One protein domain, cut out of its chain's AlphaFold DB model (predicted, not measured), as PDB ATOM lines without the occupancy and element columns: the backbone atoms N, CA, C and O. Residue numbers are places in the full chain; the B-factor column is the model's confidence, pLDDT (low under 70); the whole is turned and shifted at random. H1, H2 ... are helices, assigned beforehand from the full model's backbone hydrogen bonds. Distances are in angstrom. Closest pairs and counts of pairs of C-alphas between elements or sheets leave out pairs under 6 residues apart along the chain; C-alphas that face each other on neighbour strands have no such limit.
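Overview. This is residues 16 to 69 of the 73 residues of the protein "Proteasome assembly chaperone family protein" of Archaeoglobus profundus (UniProt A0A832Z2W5). A short helix, H1, folds back beside the beginning of a much longer helix, H2, as a lopsided helical hairpin, and residues 44 to 69 stick out beyond it as a long free arm. The printed part has 54 residues with two named helices, H1 then H2, and no named strand; its class is all helix. It is extended, with a radius of gyration of the C-alphas of 19.8 A, a rod spanning 66 by 13 by 6 A.

Along the chain. H1, residues 16 to 29, begins with C-alpha 16 at (162.930, 200.162, 141.719) and is 20.0 A long from first to last C-alpha. H2, residues 36 to 67, is 46.9 A long and ends with C-alpha 67 at (126.589, 220.805, 143.050).

Arrangement. H1 and H2 form a helical hairpin, with a shallow tilt of 14 degrees, opposite ways. Residues 16 to 19 of H1 alone touch H2, which touches H1 with residues 38 to 42 alone; the closest C-alphas, of Arg 16 and Ile 39, are 5.9 A apart. In H1 and H2 every O i to N i+4 pair is within hydrogen-bond range.

Size, cuts and confidence. The C-alphas farthest apart, of Asn 30 and Leu 69, are 65.9 A apart. The printed part has no cut, and the link from H1 to H2 is short. Residues 62 to 69 have pLDDT under 70.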
ATOM      1  N   ARG A  16     161.538 199.811 141.392       89.75
ATOM      2  CA  ARG A  16     162.930 200.162 141.719       89.75
ATOM      3  C   ARG A  16     163.436 199.327 142.893       89.75
ATOM      4  O   ARG A  16     164.543 198.794 142.827       89.75
ATOM      5  N   ALA A  17     162.600 199.130 143.913       90.62
ATOM      6  CA  ALA A  17     162.906 198.244 145.036       90.62
ATOM      7  C   ALA A  17     163.188 196.804 144.567       90.62
ATOM      8  O   ALA A  17     164.146 196.164 145.008       90.62
ATOM      9  N   ALA A  18     162.395 196.301 143.614       91.06
ATOM     10  CA  ALA A  18     162.608 194.983 143.018       91.06
ATOM     11  C   ALA A  18     163.914 194.906 142.202       91.06
ATOM     12  O   ALA A  18     164.642 193.915 142.304       91.06
ATOM     13  N   ALA A  19     164.243 195.951 141.435       92.75
ATOM     14  CA  ALA A  19     165.497 196.030 140.685       92.75
ATOM     15  C   ALA A  19     166.727 195.945 141.604       92.75
ATOM     16  O   ALA A  19     167.695 195.256 141.276       92.75
ATOM     17  N   GLU A  20     166.675 196.568 142.783       92.31
ATOM     18  CA  GLU A  20     167.794 196.541 143.728       92.31
ATOM     19  C   GLU A  20     168.020 195.149 144.333       92.31
ATOM     20  O   GLU A  20     169.158 194.679 144.429       92.31
ATOM     21  N   VAL A  21     166.942 194.423 144.647       93.75
ATOM     22  CA  VAL A  21     167.038 193.020 145.080       93.75
ATOM     23  C   VAL A  21     167.666 192.153 143.984       93.75
ATOM     24  O   VAL A  21     168.537 191.330 144.274       93.75
ATOM     25  N   ILE A  22     167.288 192.365 142.720       93.69
ATOM     26  CA  ILE A  22     167.872 191.650 141.574       93.69
ATOM     27  C   ILE A  22     169.360 191.990 141.415       93.69
ATOM     28  O   ILE A  22     170.162 191.087 141.195       93.69
ATOM     29  N   ASN A  23     169.769 193.246 141.610       93.62
ATOM     30  CA  ASN A  23     171.182 193.640 141.580       93.62
ATOM     31  C   ASN A  23     172.006 192.959 142.683       93.62
ATOM     32  O   ASN A  23     173.162 192.584 142.472       93.62
ATOM     33  N   VAL A  24     171.433 192.782 143.876       93.94
ATOM     34  CA  VAL A  24     172.069 192.004 144.950       93.94
ATOM     35  C   VAL A  24     172.188 190.534 144.547       93.94
ATOM     36  O   VAL A  24     173.271 189.966 144.678       93.94
ATOM     37  N   LEU A  25     171.133 189.935 143.988       93.44
ATOM     38  CA  LEU A  25     171.170 188.556 143.487       93.44
ATOM     39  C   LEU A  25     172.210 188.369 142.374       93.44
ATOM     40  O   LEU A  25     172.973 187.405 142.421       93.44
ATOM     41  N   ASN A  26     172.308 189.317 141.438       94.94
ATOM     42  CA  ASN A  26     173.327 189.328 140.389       94.94
ATOM     43  C   ASN A  26     174.737 189.287 140.986       94.94
ATOM     44  O   ASN A  26     175.555 188.482 140.556       94.94
ATOM     45  N   ARG A  27     175.011 190.082 142.030       94.12
ATOM     46  CA  ARG A  27     176.311 190.077 142.723       94.12
ATOM     47  C   ARG A  27     176.566 188.790 143.510       94.12
ATOM     48  O   ARG A  27     177.697 188.320 143.543       94.12
ATOM     49  N   MET A  28     175.541 188.227 144.148       93.50
ATOM     50  CA  MET A  28     175.679 187.020 144.975       93.50
ATOM     51  C   MET A  28     175.892 185.750 144.147       93.50
ATOM     52  O   MET A  28     176.654 184.877 144.555       93.50
ATOM     53  N   PHE A  29     175.213 185.641 143.006       94.31
ATOM     54  CA  PHE A  29     175.215 184.441 142.163       94.31
ATOM     55  C   PHE A  29     175.934 184.635 140.827       94.31
ATOM     56  O   PHE A  29     175.974 183.716 140.011       94.31
ATOM     57  N   ASN A  30     176.531 185.811 140.626       94.19
ATOM     58  CA  ASN A  30     177.269 186.189 139.428       94.19
ATOM     59  C   ASN A  30     176.414 186.096 138.147       94.19
ATOM     60  O   ASN A  30     176.877 185.622 137.107       94.19
ATOM     61  N   TRP A  31     175.148 186.511 138.250       94.88
ATOM     62  CA  TRP A  31     174.204 186.596 137.133       94.88
ATOM     63  C   TRP A  31     174.292 187.947 136.418       94.88
ATOM     64  O   TRP A  31     174.720 188.943 136.999       94.88
ATOM     65  N   ASP A  32     173.827 187.972 135.170       93.75
ATOM     66  CA  ASP A  32     173.767 189.163 134.318       93.75
ATOM     67  C   ASP A  32     172.315 189.461 133.907       93.75
ATOM     68  O   ASP A  32     171.924 189.388 132.741       93.75
ATOM     69  N   ILE A  33     171.453 189.692 134.904       94.06
ATOM     70  CA  ILE A  33     170.048 190.045 134.672       94.06
ATOM     71  C   ILE A  33     169.938 191.559 134.491       94.06
ATOM     72  O   ILE A  33     170.218 192.317 135.420       94.06
ATOM     73  N   ASN A  34     169.469 191.998 133.320       93.69
ATOM     74  CA  ASN A  34     169.225 193.410 133.038       93.69
ATOM     75  C   ASN A  34     167.914 193.901 133.692       93.69
ATOM     76  O   ASN A  34     166.827 193.413 133.376       93.69
ATOM     77  N   VAL A  35     168.022 194.911 134.558       93.94
ATOM     78  CA  VAL A  35     166.907 195.549 135.285       93.94
ATOM     79  C   VAL A  35     166.397 196.850 134.644       93.94
ATOM     80  O   VAL A  35     165.475 197.478 135.153       93.94
ATOM     81  N   GLU A  36     166.943 197.261 133.501       94.00
ATOM     82  CA  GLU A  36     166.604 198.524 132.830       94.00
ATOM     83  C   GLU A  36     165.118 198.610 132.443       94.00
ATOM     84  O   GLU A  36     164.509 199.675 132.541       94.00
ATOM     85  N   LYS A  37     164.503 197.487 132.046       91.81
ATOM     86  CA  LYS A  37     163.058 197.442 131.763       91.81
ATOM     87  C   LYS A  37     162.215 197.727 133.005       91.81
ATOM     88  O   LYS A  37     161.276 198.505 132.903       91.81
ATOM     89  N   LEU A  38     162.582 197.161 134.158       90.62
ATOM     90  CA  LEU A  38     161.898 197.412 135.432       90.62
ATOM     91  C   LEU A  38     161.947 198.898 135.801       90.62
ATOM     92  O   LEU A  38     160.940 199.469 136.209       90.62
ATOM     93  N   ILE A  39     163.107 199.532 135.611       90.50
ATOM     94  CA  ILE A  39     163.287 200.961 135.896       90.50
ATOM     95  C   ILE A  39     162.411 201.812 134.966       90.50
ATOM     96  O   ILE A  39     161.692 202.689 135.439       90.50
ATOM     97  N   LYS A  40     162.398 201.520 133.660       92.19
ATOM     98  CA  LYS A  40     161.542 202.236 132.696       92.19
ATOM     99  C   LYS A  40     160.056 202.054 132.990       92.19
ATOM    100  O   LYS A  40     159.279 202.995 132.854       92.19
ATOM    101  N   GLU A  41     159.644 200.856 133.391       88.44
ATOM    102  CA  GLU A  41     158.260 200.593 133.785       88.44
ATOM    103  C   GLU A  41     157.862 201.396 135.031       88.44
ATOM    104  O   GLU A  41     156.754 201.932 135.060       88.44
ATOM    105  N   ALA A  42     158.764 201.571 136.006       88.62
ATOM    106  CA  ALA A  42     158.516 202.433 137.165       88.62
ATOM    107  C   ALA A  42     158.209 203.878 136.756       88.62
ATOM    108  O   ALA A  42     157.208 204.438 137.196       88.62
ATOM    109  N   GLU A  43     159.017 204.459 135.866       88.69
ATOM    110  CA  GLU A  43     158.817 205.829 135.375       88.69
ATOM    111  C   GLU A  43     157.474 205.988 134.649       88.69
ATOM    112  O   GLU A  43     156.772 206.988 134.819       88.69
ATOM    113  N   ILE A  44     157.079 204.983 133.859       89.25
ATOM    114  CA  ILE A  44     155.793 204.980 133.150       89.25
ATOM    115  C   ILE A  44     154.629 204.930 134.144       89.25
ATOM    116  O   ILE A  44     153.675 205.698 134.000       89.25
ATOM    117  N   ILE A  45     154.699 204.051 135.146       86.81
ATOM    118  CA  ILE A  45     153.655 203.901 136.167       86.81
ATOM    119  C   ILE A  45     153.533 205.183 136.997       86.81
ATOM    120  O   ILE A  45     152.424 205.676 137.199       86.81
ATOM    121  N   GLU A  46     154.654 205.766 137.427       85.19
ATOM    122  CA  GLU A  46     154.686 207.034 138.165       85.19
ATOM    123  C   GLU A  46     154.034 208.167 137.357       85.19
ATOM    124  O   GLU A  46     153.160 208.873 137.867       85.19
ATOM    125  N   ALA A  47     154.376 208.295 136.071       88.44
ATOM    126  CA  ALA A  47     153.786 209.300 135.191       88.44
ATOM    127  C   ALA A  47     152.277 209.083 134.974       88.44
ATOM    128  O   ALA A  47     151.504 210.042 134.922       88.44
ATOM    129  N   GLN A  48     151.830 207.830 134.850       87.81
ATOM    130  CA  GLN A  48     150.408 207.500 134.733       87.81
ATOM    131  C   GLN A  48     149.640 207.824 136.018       87.81
ATOM    132  O   GLN A  48     148.549 208.388 135.944       87.81
ATOM    133  N   MET A  49     150.214 207.524 137.184       85.69
ATOM    134  CA  MET A  49     149.615 207.840 138.482       85.69
ATOM    135  C   MET A  49     149.496 209.346 138.708       85.69
ATOM    136  O   MET A  49     148.452 209.807 139.167       85.69
ATOM    137  N   GLN A  50     150.511 210.128 138.329       85.81
ATOM    138  CA  GLN A  50     150.445 211.592 138.389       85.81
ATOM    139  C   GLN A  50     149.305 212.141 137.526       85.81
ATOM    140  O   GLN A  50     148.478 212.909 138.016       85.81
ATOM    141  N   ARG A  51     149.191 211.680 136.273       87.81
ATOM    142  CA  ARG A  51     148.097 212.089 135.375       87.81
ATOM    143  C   ARG A  51     146.725 211.698 135.910       87.81
ATOM    144  O   ARG A  51     145.786 212.481 135.809       87.81
ATOM    145  N   LEU A  52     146.602 210.498 136.478       86.81
ATOM    146  CA  LEU A  52     145.353 210.044 137.081       86.81
ATOM    147  C   LEU A  52     144.973 210.930 138.274       86.81
ATOM    148  O   LEU A  52     143.828 211.359 138.371       86.81
ATOM    149  N   ALA A  53     145.932 211.262 139.141       85.38
ATOM    150  CA  ALA A  53     145.703 212.143 140.281       85.38
ATOM    151  C   ALA A  53     145.278 213.559 139.851       85.38
ATOM    152  O   ALA A  53     144.389 214.148 140.465       85.38
ATOM    153  N   GLU A  54     145.872 214.102 138.785       87.00
ATOM    154  CA  GLU A  54     145.467 215.386 138.197       87.00
ATOM    155  C   GLU A  54     144.041 215.341 137.640       87.00
ATOM    156  O   GLU A  54     143.246 216.246 137.895       87.00
ATOM    157  N   GLN A  55     143.691 214.274 136.916       85.50
ATOM    158  CA  GLN A  55     142.339 214.088 136.395       85.50
ATOM    159  C   GLN A  55     141.316 213.989 137.526       85.50
ATOM    160  O   GLN A  55     140.309 214.694 137.480       85.50
ATOM    161  N   THR A  56     141.578 213.184 138.557       85.56
ATOM    162  CA  THR A  56     140.677 213.051 139.709       85.56
ATOM    163  C   THR A  56     140.442 214.398 140.391       85.56
ATOM    164  O   THR A  56     139.287 214.766 140.586       85.56
ATOM    165  N   LYS A  57     141.493 215.196 140.638       81.56
ATOM    166  CA  LYS A  57     141.352 216.549 141.212       81.56
ATOM    167  C   LYS A  57     140.485 217.466 140.349       81.56
ATOM    168  O   LYS A  57     139.565 218.102 140.850       81.56
ATOM    169  N   LEU A  58     140.725 217.497 139.036       80.25
ATOM    170  CA  LEU A  58     139.926 218.301 138.103       80.25
ATOM    171  C   LEU A  58     138.458 217.852 138.046       80.25
ATOM    172  O   LEU A  58     137.563 218.673 137.825       80.25
ATOM    173  N   HIS A  59     138.200 216.550 138.191       75.75
ATOM    174  CA  HIS A  59     136.851 215.995 138.248       75.75
ATOM    175  C   HIS A  59     136.146 216.343 139.564       75.75
ATOM    176  O   HIS A  59     134.986 216.753 139.514       75.75
ATOM    177  N   GLU A  60     136.835 216.254 140.703       73.75
ATOM    178  CA  GLU A  60     136.321 216.661 142.018       73.75
ATOM    179  C   GLU A  60     135.989 218.161 142.057       73.75
ATOM    180  O   GLU A  60     134.881 218.534 142.437       73.75
ATOM    181  N   GLU A  61     136.875 219.025 141.553       72.25
ATOM    182  CA  GLU A  61     136.637 220.476 141.477       72.25
ATOM    183  C   GLU A  61     135.423 220.827 140.599       72.25
ATOM    184  O   GLU A  61     134.624 221.708 140.931       72.25
ATOM    185  N   LYS A  62     135.247 220.132 139.467       66.31
ATOM    186  CA  LYS A  62     134.093 220.333 138.574       66.31
ATOM    187  C   LYS A  62     132.792 219.773 139.147       66.31
ATOM    188  O   LYS A  62     131.735 220.324 138.839       66.31
ATOM    189  N   ALA A  63     132.856 218.686 139.914       64.25
ATOM    190  CA  ALA A  63     131.702 218.115 140.602       64.25
ATOM    191  C   ALA A  63     131.217 219.068 141.701       64.25
ATOM    192  O   ALA A  63     130.052 219.460 141.675       64.25
ATOM    193  N   PHE A  64     132.130 219.556 142.546       61.62
ATOM    194  CA  PHE A  64     131.831 220.519 143.608       61.62
ATOM    195  C   PHE A  64     131.181 221.798 143.054       61.62
ATOM    196  O   PHE A  64     130.113 222.213 143.491       61.62
ATOM    197  N   LYS A  65     131.737 222.362 141.974       60.94
ATOM    198  CA  LYS A  65     131.215 223.589 141.348       60.94
ATOM    199  C   LYS A  65     129.846 223.422 140.665       60.94
ATOM    200  O   LYS A  65     129.153 224.410 140.437       60.94
ATOM    201  N   ARG A  66     129.463 222.197 140.281       59.44
ATOM    202  CA  ARG A  66     128.139 221.891 139.701       59.44
ATOM    203  C   ARG A  66     127.080 221.639 140.769       59.44
ATOM    204  O   ARG A  66     125.923 221.958 140.525       59.44
ATOM    205  N   GLU A  67     127.471 221.093 141.915       57.47
ATOM    206  CA  GLU A  67     126.589 220.805 143.050       57.47
ATOM    207  C   GLU A  67     126.148 222.083 143.788       57.47
ATOM    208  O   GLU A  67     125.055 222.129 144.344       57.47
ATOM    209  N   GLU A  68     126.931 223.163 143.696       57.75
ATOM    210  CA  GLU A  68     126.579 224.494 144.221       57.75
ATOM    211  C   GLU A  68     125.573 225.280 143.347       57.75
ATOM    212  O   GLU A  68     124.978 226.252 143.809       57.75
ATOM    213  N   LEU A  69     125.354 224.880 142.086       61.28
ATOM    214  CA  LEU A  69     124.538 225.623 141.108       61.28
ATOM    215  C   LEU A  69     123.094 225.124 140.811       61.28
ATOM    216  O   LEU A  69     122.453 225.765 139.977       61.28
TER     217      LEU A  69